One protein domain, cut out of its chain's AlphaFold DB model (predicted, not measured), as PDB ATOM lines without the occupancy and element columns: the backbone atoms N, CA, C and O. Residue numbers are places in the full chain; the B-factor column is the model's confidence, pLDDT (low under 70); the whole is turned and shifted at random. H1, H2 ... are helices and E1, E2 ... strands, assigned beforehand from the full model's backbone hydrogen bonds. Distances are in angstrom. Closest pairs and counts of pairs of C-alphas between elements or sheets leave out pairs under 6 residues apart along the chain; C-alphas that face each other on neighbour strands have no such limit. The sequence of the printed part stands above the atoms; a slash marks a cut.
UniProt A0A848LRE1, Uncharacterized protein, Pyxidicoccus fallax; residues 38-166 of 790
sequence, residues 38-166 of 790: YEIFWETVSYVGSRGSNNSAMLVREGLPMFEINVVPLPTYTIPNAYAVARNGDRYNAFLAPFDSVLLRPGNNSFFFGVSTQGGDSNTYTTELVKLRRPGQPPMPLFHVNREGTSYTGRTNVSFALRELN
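This is residues 38 to 166 of the 790 residues of an uncharacterized protein of Pyxidicoccus fallax (UniProt A0A848LRE1). Two four-stranded antiparallel sheets lie face to face as an elongated sandwich, one built of E4, E1, E6 and E7 in that order and the other of E3, E2, E5 and E8, with the long strands running along the longest axis. The tiny helices H1 and H2 sit at opposite ends of this body, and a long stretch, residues 75 to 90, loops from E3 back to E4, its residues 77 to 78 and 84 to 85 pairing with E4. The printed part has 129 residues, with eight named strands and two named helices in the order E1 H1 E2 E3 E4 E5 E6 E7 E8 H2, and the class is mostly strand. The whole is compact, with a radius of gyration of the C-alphas of 15.3 A, and spans 47 by 26 by 22 A.

E1, residues 38 to 46, begins at C-alpha 38 at (-20.744, 17.512, -50.002) and is 26.2 A long. H1 is residues 48 to 51, E2 residues 67 to 69 and E3 residues 72 to 74. E4, residues 91 to 100, is 30.5 A long; E5, residues 107 to 115, 26.7 A; E6, residues 125 to 134, 29.5 A. E7, residues 137 to 148, is the longest strand at 32.5 A. E8, residues 152 to 160, is 25.6 A long and ends at C-alpha 160 at (-24.965, 5.501, -47.067). H2 is residues 162 to 165.

The sheet E4 E1 E6 E7 is twisted, with edge strands E4 and E7. E1 and E4 are antiparallel at 164 degrees, with N 42 and O 95 at 2.9 A. E1 and E6 are antiparallel at 164 degrees, with N 41 and O 131 at 2.8 A. The hairpin E6 and E7 has N 128 and O 145 at 2.8 A. H1 only grazes this sheet, with its residues 48 to 51. In the other sheet the hairpin E2 and E3 has N 72 and O 69 at 2.8 A. E2 and E5 have N 112 and O 68 at 2.8 A, and E5 and E8 N 111 and O 156 at 2.8 A. The two sheets form a sandwich, two sheets face to face, their strands at 25 degrees. Between them, the closest C-alphas of E3 and E4 are those of Leu 74 and Ala 97, 6.0 A, and of E7 and E8 those of Leu 142 and Thr 156, 6.6 A. H2 is not on either sheet. Both helices are too short for an O i to N i+4 pair; of one O i to N i+3 pair each, H1 has 0 within range and H2 has 1.

The C-alphas farthest apart are those of Gly 52 and Asn 166, 47.8 A. The printed part has no cut. The links H1 to E2 and E3 to E4 are long. The mean pLDDT of the printed part is 91.7, that of H2 is 74, and no printed residue is under 70.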
ATOM      1  N   TYR A  38     -21.759  18.222 -50.770       91.25
ATOM      2  CA  TYR A  38     -20.744  17.512 -50.002       91.25
ATOM      3  C   TYR A  38     -19.353  18.033 -50.374       91.25
ATOM      4  O   TYR A  38     -19.145  18.642 -51.429       91.25
ATOM      5  N   GLU A  39     -18.373  17.792 -49.505       94.44
ATOM      6  CA  GLU A  39     -16.993  18.214 -49.749       94.44
ATOM      7  C   GLU A  39     -16.010  17.134 -49.308       94.44
ATOM      8  O   GLU A  39     -16.102  16.607 -48.197       94.44
ATOM      9  N   ILE A  40     -15.018  16.842 -50.148       96.56
ATOM     10  CA  ILE A  40     -13.801  16.166 -49.702       96.56
ATOM     11  C   ILE A  40     -12.814  17.246 -49.268       96.56
ATOM     12  O   ILE A  40     -12.445  18.113 -50.053       96.56
ATOM     13  N   PHE A  41     -12.404  17.196 -48.007       97.00
ATOM     14  CA  PHE A  41     -11.460  18.119 -47.393       97.00
ATOM     15  C   PHE A  41     -10.139  17.402 -47.146       97.00
ATOM     16  O   PHE A  41     -10.112  16.385 -46.455       97.00
ATOM     17  N   TRP A  42      -9.051  17.925 -47.693       97.56
ATOM     18  CA  TRP A  42      -7.728  17.315 -47.626       97.56
ATOM     19  C   TRP A  42      -6.744  18.256 -46.946       97.56
ATOM     20  O   TRP A  42      -6.470  19.337 -47.445       97.56
ATOM     21  N   GLU A  43      -6.208  17.834 -45.807       97.19
ATOM     22  CA  GLU A  43      -5.141  18.516 -45.080       97.19
ATOM     23  C   GLU A  43      -3.814  17.833 -45.386       97.19
ATOM     24  O   GLU A  43      -3.724  16.604 -45.337       97.19
ATOM     25  N   THR A  44      -2.786  18.625 -45.667       96.25
ATOM     26  CA  THR A  44      -1.432  18.123 -45.888       96.25
ATOM     27  C   THR A  44      -0.451  18.805 -44.947       96.25
ATOM     28  O   THR A  44      -0.522  20.016 -44.706       96.25
ATOM     29  N   VAL A  45       0.489  18.020 -44.434       97.25
ATOM     30  CA  VAL A  45       1.689  18.503 -43.755       97.25
ATOM     31  C   VAL A  45       2.885  18.007 -44.541       97.25
ATOM     32  O   VAL A  45       3.038  16.803 -44.724       97.25
ATOM     33  N   SER A  46       3.749  18.917 -44.977       96.25
ATOM     34  CA  SER A  46       5.031  18.581 -45.581       96.25
ATOM     35  C   SER A  46       6.179  18.912 -44.641       96.25
ATOM     36  O   SER A  46       6.381  20.066 -44.248       96.25
ATOM     37  N   TYR A  47       6.960  17.884 -44.314       97.00
ATOM     38  CA  TYR A  47       8.072  17.947 -43.370       97.00
ATOM     39  C   TYR A  47       9.349  18.483 -44.039       97.00
ATOM     40  O   TYR A  47      10.393  17.824 -44.063       97.00
ATOM     41  N   VAL A  48       9.254  19.662 -44.659       95.06
ATOM     42  CA  VAL A  48      10.370  20.324 -45.355       95.06
ATOM     43  C   VAL A  48      11.487  20.676 -44.379       95.06
ATOM     44  O   VAL A  48      12.653  20.413 -44.658       95.06
ATOM     45  N   GLY A  49      11.138  21.251 -43.230       92.69
ATOM     46  CA  GLY A  49      12.115  21.724 -42.259       92.69
ATOM     47  C   GLY A  49      12.633  20.616 -41.351       92.69
ATOM     48  O   GLY A  49      13.830  20.538 -41.090       92.69
ATOM     49  N   SER A  50      11.750  19.722 -40.903       93.19
ATOM     50  CA  SER A  50      12.104  18.665 -39.954       93.19
ATOM     51  C   SER A  50      12.691  17.405 -40.597       93.19
ATOM     52  O   SER A  50      13.482  16.718 -39.951       93.19
ATOM     53  N   ARG A  51      12.334  17.080 -41.851       93.62
ATOM     54  CA  ARG A  51      12.785  15.850 -42.540       93.62
ATOM     55  C   ARG A  51      13.354  16.088 -43.942       93.62
ATOM     56  O   ARG A  51      13.700  15.127 -44.618       93.62
ATOM     57  N   GLY A  52      13.472  17.341 -44.388       92.38
ATOM     58  CA  GLY A  52      14.037  17.665 -45.701       92.38
ATOM     59  C   GLY A  52      13.137  17.278 -46.876       92.38
ATOM     60  O   GLY A  52      13.645  16.917 -47.937       92.38
ATOM     61  N   SER A  53      11.808  17.306 -46.702       94.00
ATOM     62  CA  SER A  53      10.888  16.949 -47.784       94.00
ATOM     63  C   SER A  53      11.037  17.853 -49.016       94.00
ATOM     64  O   SER A  53      11.104  19.073 -48.898       94.00
ATOM     65  N   ASN A  54      10.990  17.258 -50.213       91.94
ATOM     66  CA  ASN A  54      10.950  17.977 -51.492       91.94
ATOM     67  C   ASN A  54       9.550  18.498 -51.893       91.94
ATOM     68  O   ASN A  54       9.402  19.104 -52.954       91.94
ATOM     69  N   ASN A  55       8.515  18.263 -51.083       90.56
ATOM     70  CA  ASN A  55       7.146  18.677 -51.370       90.56
ATOM     71  C   ASN A  55       6.869  20.077 -50.781       90.56
ATOM     72  O   ASN A  55       7.300  20.397 -49.683       90.56
ATOM     73  N   SER A  56       6.163  20.944 -51.511       88.19
ATOM     74  CA  SER A  56       5.878  22.318 -51.054       88.19
ATOM     75  C   SER A  56       4.499  22.506 -50.417       88.19
ATOM     76  O   SER A  56       4.173  23.638 -50.066       88.19
ATOM     77  N   ALA A  57       3.717  21.436 -50.247       91.69
ATOM     78  CA  ALA A  57       2.320  21.452 -49.811       91.69
ATOM     79  C   ALA A  57       1.418  22.316 -50.720       91.69
ATOM     80  O   ALA A  57       0.571  23.065 -50.243       91.69
ATOM     81  N   MET A  58       1.611  22.254 -52.043       92.19
ATOM     82  CA  MET A  58       0.847  23.039 -53.026       92.19
ATOM     83  C   MET A  58       0.387  22.165 -54.193       92.19
ATOM     84  O   MET A  58       1.080  21.218 -54.572       92.19
ATOM     85  N   LEU A  59      -0.756  22.511 -54.790       92.19
ATOM     86  CA  LEU A  59      -1.190  21.918 -56.052       92.19
ATOM     87  C   LEU A  59      -0.333  22.453 -57.199       92.19
ATOM     88  O   LEU A  59      -0.083  23.651 -57.299       92.19
ATOM     89  N   VAL A  60       0.060  21.564 -58.109       90.25
ATOM     90  CA  VAL A  60       0.747  21.951 -59.353       90.25
ATOM     91  C   VAL A  60      -0.174  22.787 -60.246       90.25
ATOM     92  O   VAL A  60       0.272  23.698 -60.939       90.25
ATOM     93  N   ARG A  61      -1.474  22.468 -60.239       92.69
ATOM     94  CA  ARG A  61      -2.515  23.177 -60.979       92.69
ATOM     95  C   ARG A  61      -3.858  23.008 -60.272       92.69
ATOM     96  O   ARG A  61      -4.233  21.888 -59.928       92.69
ATOM     97  N   GLU A  62      -4.576  24.113 -60.102       94.56
ATOM     98  CA  GLU A  62      -5.947  24.123 -59.583       94.56
ATOM     99  C   GLU A  62      -6.885  23.308 -60.490       94.56
ATOM    100  O   GLU A  62      -6.757  23.326 -61.717       94.56
ATOM    101  N   GLY A  63      -7.824  22.574 -59.892       90.06
ATOM    102  CA  GLY A  63      -8.793  21.740 -60.607       90.06
ATOM    103  C   GLY A  63      -8.269  20.373 -61.058       90.06
ATOM    104  O   GLY A  63      -8.999  19.646 -61.732       90.06
ATOM    105  N   LEU A  64      -7.038  19.983 -60.698       91.62
ATOM    106  CA  LEU A  64      -6.572  18.609 -60.920       91.62
ATOM    107  C   LEU A  64      -7.412  17.615 -60.099       91.62
ATOM    108  O   LEU A  64      -7.650  17.866 -58.915       91.62
ATOM    109  N   PRO A  65      -7.860  16.494 -60.693       92.19
ATOM    110  CA  PRO A  65      -8.682  15.532 -59.982       92.19
ATOM    111  C   PRO A  65      -7.831  14.591 -59.130       92.19
ATOM    112  O   PRO A  65      -7.355  13.565 -59.607       92.19
ATOM    113  N   MET A  66      -7.636  14.951 -57.861       94.62
ATOM    114  CA  MET A  66      -6.947  14.095 -56.883       94.62
ATOM    115  C   MET A  66      -7.880  13.039 -56.272       94.62
ATOM    116  O   MET A  66      -7.416  12.086 -55.642       94.62
ATOM    117  N   PHE A  67      -9.192  13.201 -56.466       97.25
ATOM    118  CA  PHE A  67     -10.234  12.337 -55.920       97.25
ATOM    119  C   PHE A  67     -11.174  11.830 -57.007       97.25
ATOM    120  O   PHE A  67     -11.450  12.538 -57.976       97.25
ATOM    121  N   GLU A  68     -11.739  10.643 -56.791       95.00
ATOM    122  CA  GLU A  68     -12.874  10.143 -57.572       95.00
ATOM    123  C   GLU A  68     -13.956   9.588 -56.643       95.00
ATOM    124  O   GLU A  68     -13.645   8.951 -55.633       95.00
ATOM    125  N   ILE A  69     -15.224   9.781 -57.010       93.25
ATOM    126  CA  ILE A  69     -16.375   9.144 -56.361       93.25
ATOM    127  C   ILE A  69     -17.080   8.277 -57.385       93.25
ATOM    128  O   ILE A  69     -17.530   8.786 -58.405       93.25
ATOM    129  N   ASN A  70     -17.194   6.976 -57.120       88.50
ATOM    130  CA  ASN A  70     -17.853   6.028 -58.022       88.50
ATOM    131  C   ASN A  70     -17.387   6.197 -59.480       88.50
ATOM    132  O   ASN A  70     -18.219   6.235 -60.376       88.50
ATOM    133  N   VAL A  71     -16.070   6.326 -59.687       86.75
ATOM    134  CA  VAL A  71     -15.386   6.574 -60.977       86.75
ATOM    135  C   VAL A  71     -15.563   7.969 -61.597       86.75
ATOM    136  O   VAL A  71     -15.075   8.210 -62.699       86.75
ATOM    137  N   VAL A  72     -16.215   8.906 -60.907       90.75
ATOM    138  CA  VAL A  72     -16.341  10.303 -61.343       90.75
ATOM    139  C   VAL A  72     -15.212  11.141 -60.730       90.75
ATOM    140  O   VAL A  72     -15.175  11.278 -59.503       90.75
ATOM    141  N   PRO A  73     -14.296  11.711 -61.536       93.50
ATOM    142  CA  PRO A  73     -13.201  12.537 -61.035       93.50
ATOM    143  C   PRO A  73     -13.701  13.887 -60.513       93.50
ATOM    144  O   PRO A  73     -14.538  14.533 -61.143       93.50
ATOM    145  N   LEU A  74     -13.157  14.333 -59.377       94.56
ATOM    146  CA  LEU A  74     -13.541  15.587 -58.731       94.56
ATOM    147  C   LEU A  74     -12.425  16.633 -58.803       94.56
ATOM    148  O   LEU A  74     -11.326  16.371 -58.307       94.56
ATOM    149  N   PRO A  75     -12.687  17.840 -59.335       95.00
ATOM    150  CA  PRO A  75     -11.688  18.898 -59.363       95.00
ATOM    151  C   PRO A  75     -11.329  19.339 -57.938       95.00
ATOM    152  O   PRO A  75     -12.204  19.604 -57.113       95.00
ATOM    153  N   THR A  76     -10.029  19.406 -57.649       96.00
ATOM    154  CA  THR A  76      -9.498  19.766 -56.326       96.00
ATOM    155  C   THR A  76      -8.912  21.172 -56.347       96.00
ATOM    156  O   THR A  76      -8.178  21.519 -57.274       96.00
ATOM    157  N   TYR A  77      -9.216  21.962 -55.319       96.75
ATOM    158  CA  TYR A  77      -8.820  23.365 -55.219       96.75
ATOM    159  C   TYR A  77      -8.137  23.690 -53.895       96.75
ATOM    160  O   TYR A  77      -8.501  23.141 -52.856       96.75
ATOM    161  N   THR A  78      -7.184  24.618 -53.909       96.12
ATOM    162  CA  THR A  78      -6.558  25.143 -52.688       96.12
ATOM    163  C   THR A  78      -7.542  25.995 -51.889       96.12
ATOM    164  O   THR A  78      -8.237  26.850 -52.438       96.12
ATOM    165  N   ILE A  79      -7.590  25.792 -50.570       96.06
ATOM    166  CA  ILE A  79      -8.394  26.633 -49.683       96.06
ATOM    167  C   ILE A  79      -7.663  27.963 -49.453       96.06
ATOM    168  O   ILE A  79      -6.510  27.960 -49.011       96.06
ATOM    169  N   PRO A  80      -8.317  29.115 -49.694       92.44
ATOM    170  CA  PRO A  80      -7.712  30.415 -49.437       92.44
ATOM    171  C   PRO A  80      -7.218  30.545 -47.991       92.44
ATOM    172  O   PRO A  80      -7.941  30.220 -47.050       92.44
ATOM    173  N   ASN A  81      -5.997  31.060 -47.817       92.31
ATOM    174  CA  ASN A  81      -5.351  31.304 -46.518       92.31
ATOM    175  C   ASN A  81      -5.091  30.056 -45.645       92.31
ATOM    176  O   ASN A  81      -4.747  30.208 -44.476       92.31
ATOM    177  N   ALA A  82      -5.222  28.838 -46.183       92.56
ATOM    178  CA  ALA A  82      -4.895  27.612 -45.445       92.56
ATOM    179  C   ALA A  82      -3.387  27.311 -45.394       92.56
ATOM    180  O   ALA A  82      -2.939  26.546 -44.540       92.56
ATOM    181  N   TYR A  83      -2.605  27.904 -46.299       96.25
ATOM    182  CA  TYR A  83      -1.165  27.700 -46.349       96.25
ATOM    183  C   TYR A  83      -0.462  28.374 -45.166       96.25
ATOM    184  O   TYR A  83      -0.598  29.581 -44.957       96.25
ATOM    185  N   ALA A  84       0.342  27.610 -44.432       95.44
ATOM    186  CA  ALA A  84       1.120  28.108 -43.305       95.44
ATOM    187  C   ALA A  84       2.508  27.462 -43.242       95.44
ATOM    188  O   ALA A  84       2.695  26.305 -43.616       95.44
ATOM    189  N   VAL A  85       3.481  28.209 -42.717       96.12
ATOM    190  CA  VAL A  85       4.840  27.724 -42.451       96.12
ATOM    191  C   VAL A  85       5.072  27.749 -40.945       96.12
ATOM    192  O   VAL A  85       4.970  28.800 -40.309       96.12
ATOM    193  N   ALA A  86       5.359  26.591 -40.359       93.50
ATOM    194  CA  ALA A  86       5.675  26.475 -38.944       93.50
ATOM    195  C   ALA A  86       7.089  26.987 -38.637       93.50
ATOM    196  O   ALA A  86       7.943  27.118 -39.513       93.50
ATOM    197  N   ARG A  87       7.366  27.250 -37.353       93.94
ATOM    198  CA  ARG A  87       8.672  27.768 -36.894       93.94
ATOM    199  C   ARG A  87       9.849  26.856 -37.242       93.94
ATOM    200  O   ARG A  87      10.959  27.343 -37.402       93.94
ATOM    201  N   ASN A  88       9.608  25.552 -37.333       94.06
ATOM    202  CA  ASN A  88      10.608  24.560 -37.719       94.06
ATOM    203  C   ASN A  88      10.804  24.463 -39.245       94.06
ATOM    204  O   ASN A  88      11.631  23.674 -39.677       94.06
ATOM    205  N   GLY A  89      10.065  25.242 -40.045       93.19
ATOM    206  CA  GLY A  89      10.126  25.247 -41.508       93.19
ATOM    207  C   GLY A  89       9.164  24.278 -42.204       93.19
ATOM    208  O   GLY A  89       9.114  24.278 -43.434       93.19
ATOM    209  N   ASP A  90       8.392  23.479 -41.460       96.81
ATOM    210  CA  ASP A  90       7.387  22.580 -42.041       96.81
ATOM    211  C   ASP A  90       6.196  23.360 -42.600       96.81
ATOM    212  O   ASP A  90       5.845  24.440 -42.115       96.81
ATOM    213  N   ARG A  91       5.577  22.817 -43.648       97.50
ATOM    214  CA  ARG A  91       4.532  23.499 -44.418       97.50
ATOM    215  C   ARG A  91       3.202  22.787 -44.255       97.50
ATOM    216  O   ARG A  91       3.135  21.569 -44.374       97.50
ATOM    217  N   TYR A  92       2.152  23.561 -44.038       97.25
ATOM    218  CA  TYR A  92       0.780  23.096 -43.880       97.25
ATOM    219  C   TYR A  92      -0.061  23.698 -44.988       97.25
ATOM    220  O   TYR A  92       0.133  24.863 -45.336       97.25
ATOM    221  N   ASN A  93      -0.995  22.930 -45.533       97.75
ATOM    222  CA  ASN A  93      -2.007  23.465 -46.432       97.75
ATOM    223  C   ASN A  93      -3.279  22.617 -46.382       97.75
ATOM    224  O   ASN A  93      -3.275  21.500 -45.858       97.75
ATOM    225  N   ALA A  94      -4.361  23.144 -46.946       96.94
ATOM    226  CA  ALA A  94      -5.600  22.410 -47.107       96.94
ATOM    227  C   ALA A  94      -6.218  22.640 -48.490       96.94
ATOM    228  O   ALA A  94      -6.120  23.719 -49.080       96.94
ATOM    229  N   PHE A  95      -6.906  21.613 -48.974       97.12
ATOM    230  CA  PHE A  95      -7.561  21.567 -50.270       97.12
ATOM    231  C   PHE A  95      -8.999  21.069 -50.124       97.12
ATOM    232  O   PHE A  95      -9.345  20.376 -49.163       97.12
ATOM    233  N   LEU A  96      -9.839  21.416 -51.092       96.12
ATOM    234  CA  LEU A  96     -11.244  21.037 -51.131       96.12
ATOM    235  C   LEU A  96     -11.628  20.512 -52.520       96.12
ATOM    236  O   LEU A  96     -11.217  21.069 -53.536       96.12
ATOM    237  N   ALA A  97     -12.453  19.472 -52.568       96.75
ATOM    238  CA  ALA A  97     -13.115  19.006 -53.783       96.75
ATOM    239  C   ALA A  97     -14.631  18.941 -53.522       96.75
ATOM    240  O   ALA A  97     -15.086  18.050 -52.794       96.75
ATOM    241  N   PRO A  98     -15.419  19.910 -54.028       93.25
ATOM    242  CA  PRO A  98     -16.855  19.949 -53.794       93.25
ATOM    243  C   PRO A  98     -17.574  19.012 -54.767       93.25
ATOM    244  O   PRO A  98     -17.175  18.884 -55.924       93.25
ATOM    245  N   PHE A  99     -18.660  18.390 -54.317       92.62
ATOM    246  CA  PHE A  99     -19.513  17.575 -55.175       92.62
ATOM    247  C   PHE A  99     -20.950  17.537 -54.660       92.62
ATOM    248  O   PHE A  99     -21.220  17.839 -53.499       92.62
ATOM    249  N   ASP A 100     -21.876  17.155 -55.528       87.12
ATOM    250  CA  ASP A 100     -23.285  17.029 -55.182       87.12
ATOM    251  C   ASP A 100     -23.646  15.593 -54.787       87.12
ATOM    252  O   ASP A 100     -23.129  14.624 -55.354       87.12
ATOM    253  N   SER A 101     -24.597  15.448 -53.860       81.44
ATOM    254  CA  SER A 101     -25.073  14.154 -53.353       81.44
ATOM    255  C   SER A 101     -25.587  13.201 -54.439       81.44
ATOM    256  O   SER A 101     -25.650  12.000 -54.207       81.44
ATOM    257  N   VAL A 102     -25.880  13.699 -55.645       81.31
ATOM    258  CA  VAL A 102     -26.270  12.900 -56.823       81.31
ATOM    259  C   VAL A 102     -25.188  11.913 -57.271       81.31
ATOM    260  O   VAL A 102     -25.499  10.927 -57.931       81.31
ATOM    261  N   LEU A 103     -23.920  12.157 -56.919       83.62
ATOM    262  CA  LEU A 103     -22.830  11.208 -57.177       83.62
ATOM    263  C   LEU A 103     -22.813  10.038 -56.182       83.62
ATOM    264  O   LEU A 103     -22.058   9.079 -56.370       83.62
ATOM    265  N   LEU A 104     -23.633  10.107 -55.130       84.88
ATOM    266  CA  LEU A 104     -23.796   9.063 -54.131       84.88
ATOM    267  C   LEU A 104     -25.044   8.232 -54.429       84.88
ATOM    268  O   LEU A 104     -26.092   8.738 -54.822       84.88
ATOM    269  N   ARG A 105     -24.939   6.929 -54.186       80.00
ATOM    270  CA  ARG A 105     -26.052   5.979 -54.258       80.00
ATOM    271  C   ARG A 105     -26.347   5.392 -52.880       80.00
ATOM    272  O   ARG A 105     -25.420   5.261 -52.082       80.00
ATOM    273  N   PRO A 106     -27.589   4.974 -52.592       75.56
ATOM    274  CA  PRO A 106     -27.860   4.155 -51.419       75.56
ATOM    275  C   PRO A 106     -26.967   2.906 -51.417       75.56
ATOM    276  O   PRO A 106     -26.771   2.263 -52.449       75.56
ATOM    277  N   GLY A 107     -26.409   2.574 -50.257       77.31
ATOM    278  CA  GLY A 107     -25.416   1.521 -50.099       77.31
ATOM    279  C   GLY A 107     -23.996   2.002 -50.389       77.31
ATOM    280  O   GLY A 107     -23.610   3.114 -50.031       77.31
ATOM    281  N   ASN A 108     -23.185   1.132 -50.991       88.44
ATOM    282  CA  ASN A 108     -21.735   1.300 -51.028       88.44
ATOM    283  C   ASN A 108     -21.250   2.281 -52.114       88.44
ATOM    284  O   ASN A 108     -21.512   2.084 -53.309       88.44
ATOM    285  N   ASN A 109     -20.471   3.280 -51.699       90.12
ATOM    286  CA  ASN A 109     -19.872   4.306 -52.551       90.12
ATOM    287  C   ASN A 109     -18.356   4.271 -52.440       90.12
ATOM    288  O   ASN A 109     -17.806   4.255 -51.340       90.12
ATOM    289  N   SER A 110     -17.689   4.277 -53.587       94.19
ATOM    290  CA  SER A 110     -16.240   4.164 -53.648       94.19
ATOM    291  C   SER A 110     -15.588   5.531 -53.758       94.19
ATOM    292  O   SER A 110     -15.874   6.268 -54.697       94.19
ATOM    293  N   PHE A 111     -14.697   5.839 -52.823       96.81
ATOM    294  CA  PHE A 111     -13.883   7.046 -52.804       96.81
ATOM    295  C   PHE A 111     -12.447   6.666 -53.130       96.81
ATOM    296  O   PHE A 111     -11.869   5.800 -52.476       96.81
ATOM    297  N   PHE A 112     -11.868   7.309 -54.132       97.00
ATOM    298  CA  PHE A 112     -10.469   7.160 -54.505       97.00
ATOM    299  C   PHE A 112      -9.687   8.419 -54.132       97.00
ATOM    300  O   PHE A 112     -10.212   9.526 -54.252       97.00
ATOM    301  N   PHE A 113      -8.437   8.243 -53.707       97.56
ATOM    302  CA  PHE A 113      -7.470   9.318 -53.508       97.56
ATOM    303  C   PHE A 113      -6.126   8.920 -54.117       97.56
ATOM    304  O   PHE A 113      -5.597   7.847 -53.813       97.56
ATOM    305  N   GLY A 114      -5.577   9.796 -54.956       94.81
ATOM    306  CA  GLY A 114      -4.258   9.639 -55.559       94.81
ATOM    307  C   GLY A 114      -3.424  10.904 -55.391       94.81
ATOM    308  O   GLY A 114      -3.896  11.999 -55.681       94.81
ATOM    309  N   VAL A 115      -2.177  10.758 -54.941       94.00
ATOM    310  CA  VAL A 115      -1.249  11.883 -54.785       94.00
ATOM    311  C   VAL A 115       0.201  11.466 -55.048       94.00
ATOM    312  O   VAL A 115       0.681  10.432 -54.575       94.00
ATOM    313  N   SER A 116       0.918  12.301 -55.797       93.12
ATOM    314  CA  SER A 116       2.347  12.174 -56.092       93.12
ATOM    315  C   SER A 116       3.025  13.546 -56.060       93.12
ATOM    316  O   SER A 116       2.366  14.586 -56.130       93.12
ATOM    317  N   THR A 117       4.347  13.567 -55.902       92.00
ATOM    318  CA  THR A 117       5.144  14.798 -55.885       92.00
ATOM    319  C   THR A 117       5.754  15.057 -57.263       92.00
ATOM    320  O   THR A 117       6.411  14.197 -57.851       92.00
ATOM    321  N   GLN A 118       5.569  16.272 -57.786       86.38
ATOM    322  CA  GLN A 118       6.198  16.692 -59.040       86.38
ATOM    323  C   GLN A 118       7.727  16.705 -58.887       86.38
ATOM    324  O   GLN A 118       8.252  17.306 -57.955       86.38
ATOM    325  N   GLY A 119       8.441  16.043 -59.801       83.31
ATOM    326  CA  GLY A 119       9.895  15.858 -59.702       83.31
ATOM    327  C   GLY A 119      10.329  14.586 -58.960       83.31
ATOM    328  O   GLY A 119      11.528  14.339 -58.859       83.31
ATOM    329  N   GLY A 120       9.380  13.759 -58.506       89.50
ATOM    330  CA  GLY A 120       9.627  12.436 -57.930       89.50
ATOM    331  C   GLY A 120       9.362  12.360 -56.426       89.50
ATOM    332  O   GLY A 120       9.521  13.334 -55.690       89.50
ATOM    333  N   ASP A 121       8.969  11.171 -55.967       92.25
ATOM    334  CA  ASP A 121       8.548  10.938 -54.582       92.25
ATOM    335  C   ASP A 121       9.694  10.577 -53.629       92.25
ATOM    336  O   ASP A 121       9.477  10.572 -52.423       92.25
ATOM    337  N   SER A 122      10.905  10.304 -54.134       90.50
ATOM    338  CA  SER A 122      12.014   9.696 -53.371       90.50
ATOM    339  C   SER A 122      12.411  10.445 -52.092       90.50
ATOM    340  O   SER A 122      12.843   9.806 -51.139       90.50
ATOM    341  N   ASN A 123      12.208  11.766 -52.046       92.75
ATOM    342  CA  ASN A 123      12.456  12.620 -50.877       92.75
ATOM    343  C   ASN A 123      11.166  13.285 -50.352       92.75
ATOM    344  O   ASN A 123      11.199  14.380 -49.788       92.75
ATOM    345  N   THR A 124       9.999  12.681 -50.578       94.75
ATOM    346  CA  THR A 124       8.721  13.185 -50.064       94.75
ATOM    347  C   THR A 124       8.454  12.626 -48.671       94.75
ATOM    348  O   THR A 124       8.359  11.414 -48.502       94.75
ATOM    349  N   TYR A 125       8.288  13.526 -47.699       96.50
ATOM    350  CA  TYR A 125       7.851  13.227 -46.341       96.50
ATOM    351  C   TYR A 125       6.617  14.078 -46.056       96.50
ATOM    352  O   TYR A 125       6.737  15.272 -45.758       96.50
ATOM    353  N   THR A 126       5.432  13.484 -46.195       96.56
ATOM    354  CA  THR A 126       4.163  14.181 -45.954       96.56
ATOM    355  C   THR A 126       3.194  13.346 -45.129       96.56
ATOM    356  O   THR A 126       3.260  12.115 -45.118       96.56
ATOM    357  N   THR A 127       2.283  14.026 -44.439       96.69
ATOM    358  CA  THR A 127       1.081  13.430 -43.854       96.69
ATOM    359  C   THR A 127      -0.133  14.021 -44.555       96.69
ATOM    360  O   THR A 127      -0.301  15.237 -44.569       96.69
ATOM    361  N   GLU A 128      -0.975  13.157 -45.111       96.25
ATOM    362  CA  GLU A 128      -2.225  13.503 -45.781       96.25
ATOM    363  C   GLU A 128      -3.406  13.036 -44.926       96.25
ATOM    364  O   GLU A 128      -3.513  11.849 -44.602       96.25
ATOM    365  N   LEU A 129      -4.318  13.944 -44.587       97.38
ATOM    366  CA  LEU A 129      -5.567  13.632 -43.902       97.38
ATOM    367  C   LEU A 129      -6.747  14.077 -44.762       97.38
ATOM    368  O   LEU A 129      -6.998  15.266 -44.936       97.38
ATOM    369  N   VAL A 130      -7.487  13.108 -45.291       97.69
ATOM    370  CA  VAL A 130      -8.639  13.339 -46.164       97.69
ATOM    371  C   VAL A 130      -9.911  13.014 -45.399       97.69
ATOM    372  O   VAL A 130     -10.042  11.929 -44.832       97.69
ATOM    373  N   LYS A 131     -10.867  13.938 -45.395       97.06
ATOM    374  CA  LYS A 131     -12.143  13.842 -44.685       97.06
ATOM    375  C   LYS A 131     -13.303  14.124 -45.633       97.06
ATOM    376  O   LYS A 131     -13.239  15.049 -46.432       97.06
ATOM    377  N   LEU A 132     -14.396  13.390 -45.484       95.94
ATOM    378  CA  LEU A 132     -15.682  13.705 -46.082       95.94
ATOM    379  C   LEU A 132     -16.476  14.621 -45.149       95.94
ATOM    380  O   LEU A 132     -16.813  14.237 -44.027       95.94
ATOM    381  N   ARG A 133     -16.812  15.819 -45.621       93.00
ATOM    382  CA  ARG A 133     -17.735  16.736 -44.954       93.00
ATOM    383  C   ARG A 133     -19.127  16.566 -45.538       93.00
ATOM    384  O   ARG A 133     -19.312  16.558 -46.753       93.00
ATOM    385  N   ARG A 134     -20.085  16.412 -44.632       88.50
ATOM    386  CA  ARG A 134     -21.484  16.112 -44.923       88.50
ATOM    387  C   ARG A 134     -22.343  17.206 -44.286       88.50
ATOM    388  O   ARG A 134     -22.012  17.627 -43.172       88.50
ATOM    389  N   PRO A 135     -23.415  17.670 -44.941       80.38
ATOM    390  CA  PRO A 135     -24.314  18.660 -44.360       80.38
ATOM    391  C   PRO A 135     -24.815  18.230 -42.976       80.38
ATOM    392  O   PRO A 135     -25.276  17.108 -42.789       80.38
ATOM    393  N   GLY A 136     -24.672  19.107 -41.979       78.50
ATOM    394  CA  GLY A 136     -25.181  18.871 -40.622       78.50
ATOM    395  C   GLY A 136     -24.530  17.721 -39.836       78.50
ATOM    396  O   GLY A 136     -25.017  17.392 -38.757       78.50
ATOM    397  N   GLN A 137     -23.444  17.110 -40.329       82.81
ATOM    398  CA  GLN A 137     -22.792  15.958 -39.696       82.81
ATOM    399  C   GLN A 137     -21.283  16.184 -39.489       82.81
ATOM    400  O   GLN A 137     -20.650  16.928 -40.244       82.81
ATOM    401  N   PRO A 138     -20.659  15.518 -38.497       86.69
ATOM    402  CA  PRO A 138     -19.223  15.632 -38.275       86.69
ATOM    403  C   PRO A 138     -18.417  15.075 -39.468       86.69
ATOM    404  O   PRO A 138     -18.832  14.075 -40.081       86.69
ATOM    405  N   PRO A 139     -17.251  15.681 -39.787       90.19
ATOM    406  CA  PRO A 139     -16.366  15.189 -40.835       90.19
ATOM    407  C   PRO A 139     -15.942  13.740 -40.584       90.19
ATOM    408  O   PRO A 139     -15.497  13.395 -39.491       90.19
ATOM    409  N   MET A 140     -16.054  12.901 -41.608       91.94
ATOM    410  CA  MET A 140     -15.669  11.492 -41.562       91.94
ATOM    411  C   MET A 140     -14.284  11.316 -42.197       91.94
ATOM    412  O   MET A 140     -14.124  11.698 -43.353       91.94
ATOM    413  N   PRO A 141     -13.279  10.750 -41.513       94.88
ATOM    414  CA  PRO A 141     -11.987  10.473 -42.136       94.88
ATOM    415  C   PRO A 141     -12.134   9.400 -43.226       94.88
ATOM    416  O   PRO A 141     -12.695   8.336 -42.982       94.88
ATOM    417  N   LEU A 142     -11.627   9.692 -44.423       94.81
ATOM    418  CA  LEU A 142     -11.561   8.765 -45.555       94.81
ATOM    419  C   LEU A 142     -10.173   8.135 -45.676       94.81
ATOM    420  O   LEU A 142     -10.058   6.926 -45.867       94.81
ATOM    421  N   PHE A 143      -9.124   8.951 -45.544       96.56
ATOM    422  CA  PHE A 143      -7.735   8.515 -45.658       96.56
ATOM    423  C   PHE A 143      -6.863   9.235 -44.634       96.56
ATOM    424  O   PHE A 143      -7.031  10.429 -44.394       96.56
ATOM    425  N   HIS A 144      -5.906   8.508 -44.068       96.56
ATOM    426  CA  HIS A 144      -4.810   9.069 -43.292       96.56
ATOM    427  C   HIS A 144      -3.528   8.377 -43.749       96.56
ATOM    428  O   HIS A 144      -3.361   7.176 -43.541       96.56
ATOM    429  N   VAL A 145      -2.674   9.116 -44.450       95.00
ATOM    430  CA  VAL A 145      -1.538   8.562 -45.189       95.00
ATOM    431  C   VAL A 145      -0.269   9.274 -44.765       95.00
ATOM    432  O   VAL A 145      -0.206  10.495 -44.815       95.00
ATOM    433  N   ASN A 146       0.762   8.509 -44.422       94.69
ATOM    434  CA  ASN A 146       2.120   9.025 -44.298       94.69
ATOM    435  C   ASN A 146       2.908   8.582 -45.528       94.69
ATOM    436  O   ASN A 146       3.015   7.384 -45.794       94.69
ATOM    437  N   ARG A 147       3.424   9.540 -46.292       93.81
ATOM    438  CA  ARG A 147       4.243   9.279 -47.477       93.81
ATOM    439  C   ARG A 147       5.700   9.449 -47.100       93.81
ATOM    440  O   ARG A 147       6.084  10.518 -46.640       93.81
ATOM    441  N   GLU A 148       6.484   8.395 -47.300       93.69
ATOM    442  CA  GLU A 148       7.932   8.376 -47.098       93.69
ATOM    443  C   GLU A 148       8.594   7.814 -48.356       93.69
ATOM    444  O   GLU A 148       8.700   6.603 -48.536       93.69
ATOM    445  N   GLY A 149       8.997   8.693 -49.271       90.62
ATOM    446  CA  GLY A 149       9.698   8.274 -50.484       90.62
ATOM    447  C   GLY A 149       8.805   7.737 -51.617       90.62
ATOM    448  O   GLY A 149       9.336   7.295 -52.636       90.62
ATOM    449  N   THR A 150       7.472   7.732 -51.460       91.25
ATOM    450  CA  THR A 150       6.529   7.074 -52.389       91.25
ATOM    451  C   THR A 150       5.265   7.896 -52.686       91.25
ATOM    452  O   THR A 150       4.817   8.735 -51.893       91.25
ATOM    453  N   SER A 151       4.672   7.672 -53.864       93.31
ATOM    454  CA  SER A 151       3.311   8.127 -54.178       93.31
ATOM    455  C   SER A 151       2.278   7.280 -53.444       93.31
ATOM    456  O   SER A 151       2.552   6.160 -53.011       93.31
ATOM    457  N   TYR A 152       1.071   7.823 -53.310       95.38
ATOM    458  CA  TYR A 152      -0.054   7.108 -52.732       95.38
ATOM    459  C   TYR A 152      -1.212   7.029 -53.719       95.38
ATOM    460  O   TYR A 152      -1.595   8.027 -54.325       95.38
ATOM    461  N   THR A 153      -1.809   5.845 -53.810       95.62
ATOM    462  CA  THR A 153      -3.112   5.625 -54.435       95.62
ATOM    463  C   THR A 153      -3.910   4.681 -53.553       95.62
ATOM    464  O   THR A 153      -3.430   3.595 -53.224       95.62
ATOM    465  N   GLY A 154      -5.123   5.068 -53.188       93.44
ATOM    466  CA  GLY A 154      -5.967   4.283 -52.300       93.44
ATOM    467  C   GLY A 154      -7.438   4.426 -52.632       93.44
ATOM    468  O   GLY A 154      -7.879   5.419 -53.206       93.44
ATOM    469  N   ARG A 155      -8.209   3.408 -52.251       95.88
ATOM    470  CA  ARG A 155      -9.661   3.387 -52.389       95.88
ATOM    471  C   ARG A 155     -10.280   2.979 -51.062       95.88
ATOM    472  O   ARG A 155      -9.861   1.990 -50.469       95.88
ATOM    473  N   THR A 156     -11.275   3.732 -50.620       95.06
ATOM    474  CA  THR A 156     -12.099   3.414 -49.456       95.06
ATOM    475  C   THR A 156     -13.566   3.391 -49.859       95.06
ATOM    476  O   THR A 156     -13.952   3.936 -50.892       95.06
ATOM    477  N   ASN A 157     -14.383   2.719 -49.065       92.81
ATOM    478  CA  ASN A 157     -15.783   2.471 -49.354       92.81
ATOM    479  C   ASN A 157     -16.624   2.995 -48.191       92.81
ATOM    480  O   ASN A 157     -16.400   2.607 -47.046       92.81
ATOM    481  N   VAL A 158     -17.585   3.868 -48.486       91.50
ATOM    482  CA  VAL A 158     -18.518   4.417 -47.496       91.50
ATOM    483  C   VAL A 158     -19.929   4.021 -47.896       91.50
ATOM    484  O   VAL A 158     -20.360   4.267 -49.025       91.50
ATOM    485  N   SER A 159     -20.644   3.390 -46.969       86.81
ATOM    486  CA  SER A 159     -22.043   3.031 -47.170       86.81
ATOM    487  C   SER A 159     -22.949   4.143 -46.660       86.81
ATOM    488  O   SER A 159     -22.759   4.600 -45.536       86.81
ATOM    489  N   PHE A 160     -23.934   4.541 -47.463       84.00
ATOM    490  CA  PHE A 160     -24.965   5.501 -47.067       84.00
ATOM    491  C   PHE A 160     -26.329   4.827 -47.033       84.00
ATOM    492  O   PHE A 160     -26.706   4.115 -47.967       84.00
ATOM    493  N   ALA A 161     -27.104   5.063 -45.980       78.38
ATOM    494  CA  ALA A 161     -28.495   4.639 -45.969       78.38
ATOM    495  C   ALA A 161     -29.318   5.498 -46.939       78.38
ATOM    496  O   ALA A 161     -29.059   6.690 -47.111       78.38
ATOM    497  N   LEU A 162     -30.381   4.930 -47.525       75.69
ATOM    498  CA  LEU A 162     -31.314   5.707 -48.351       75.69
ATOM    499  C   LEU A 162     -31.864   6.912 -47.582       75.69
ATOM    500  O   LEU A 162     -31.983   7.992 -48.139       75.69
ATOM    501  N   ARG A 163     -32.138   6.737 -46.288       74.50
ATOM    502  CA  ARG A 163     -32.631   7.790 -45.400       74.50
ATOM    503  C   ARG A 163     -31.639   8.941 -45.202       74.50
ATOM    504  O   ARG A 163     -32.074  10.055 -44.953       74.50
ATOM    505  N   GLU A 164     -30.338   8.681 -45.326       74.31
ATOM    506  CA  GLU A 164     -29.291   9.707 -45.233       74.31
ATOM    507  C   GLU A 164     -29.146  10.507 -46.530       74.31
ATOM    508  O   GLU A 164     -28.745  11.661 -46.482       74.31
ATOM    509  N   LEU A 165     -29.470   9.907 -47.680       73.25
ATOM    510  CA  LEU A 165     -29.399  10.569 -48.989       73.25
ATOM    511  C   LEU A 165     -30.734  11.210 -49.397       73.25
ATOM    512  O   LEU A 165     -30.758  12.222 -50.089       73.25
ATOM    513  N   ASN A 166     -31.850  10.589 -49.009       70.50
ATOM    514  CA  ASN A 166     -33.209  11.011 -49.317       70.50
ATOM    515  C   ASN A 166     -34.195  10.528 -48.225       70.50
ATOM    516  O   ASN A 166     -34.833   9.476 -48.373       70.50
TER     517      ASN A 166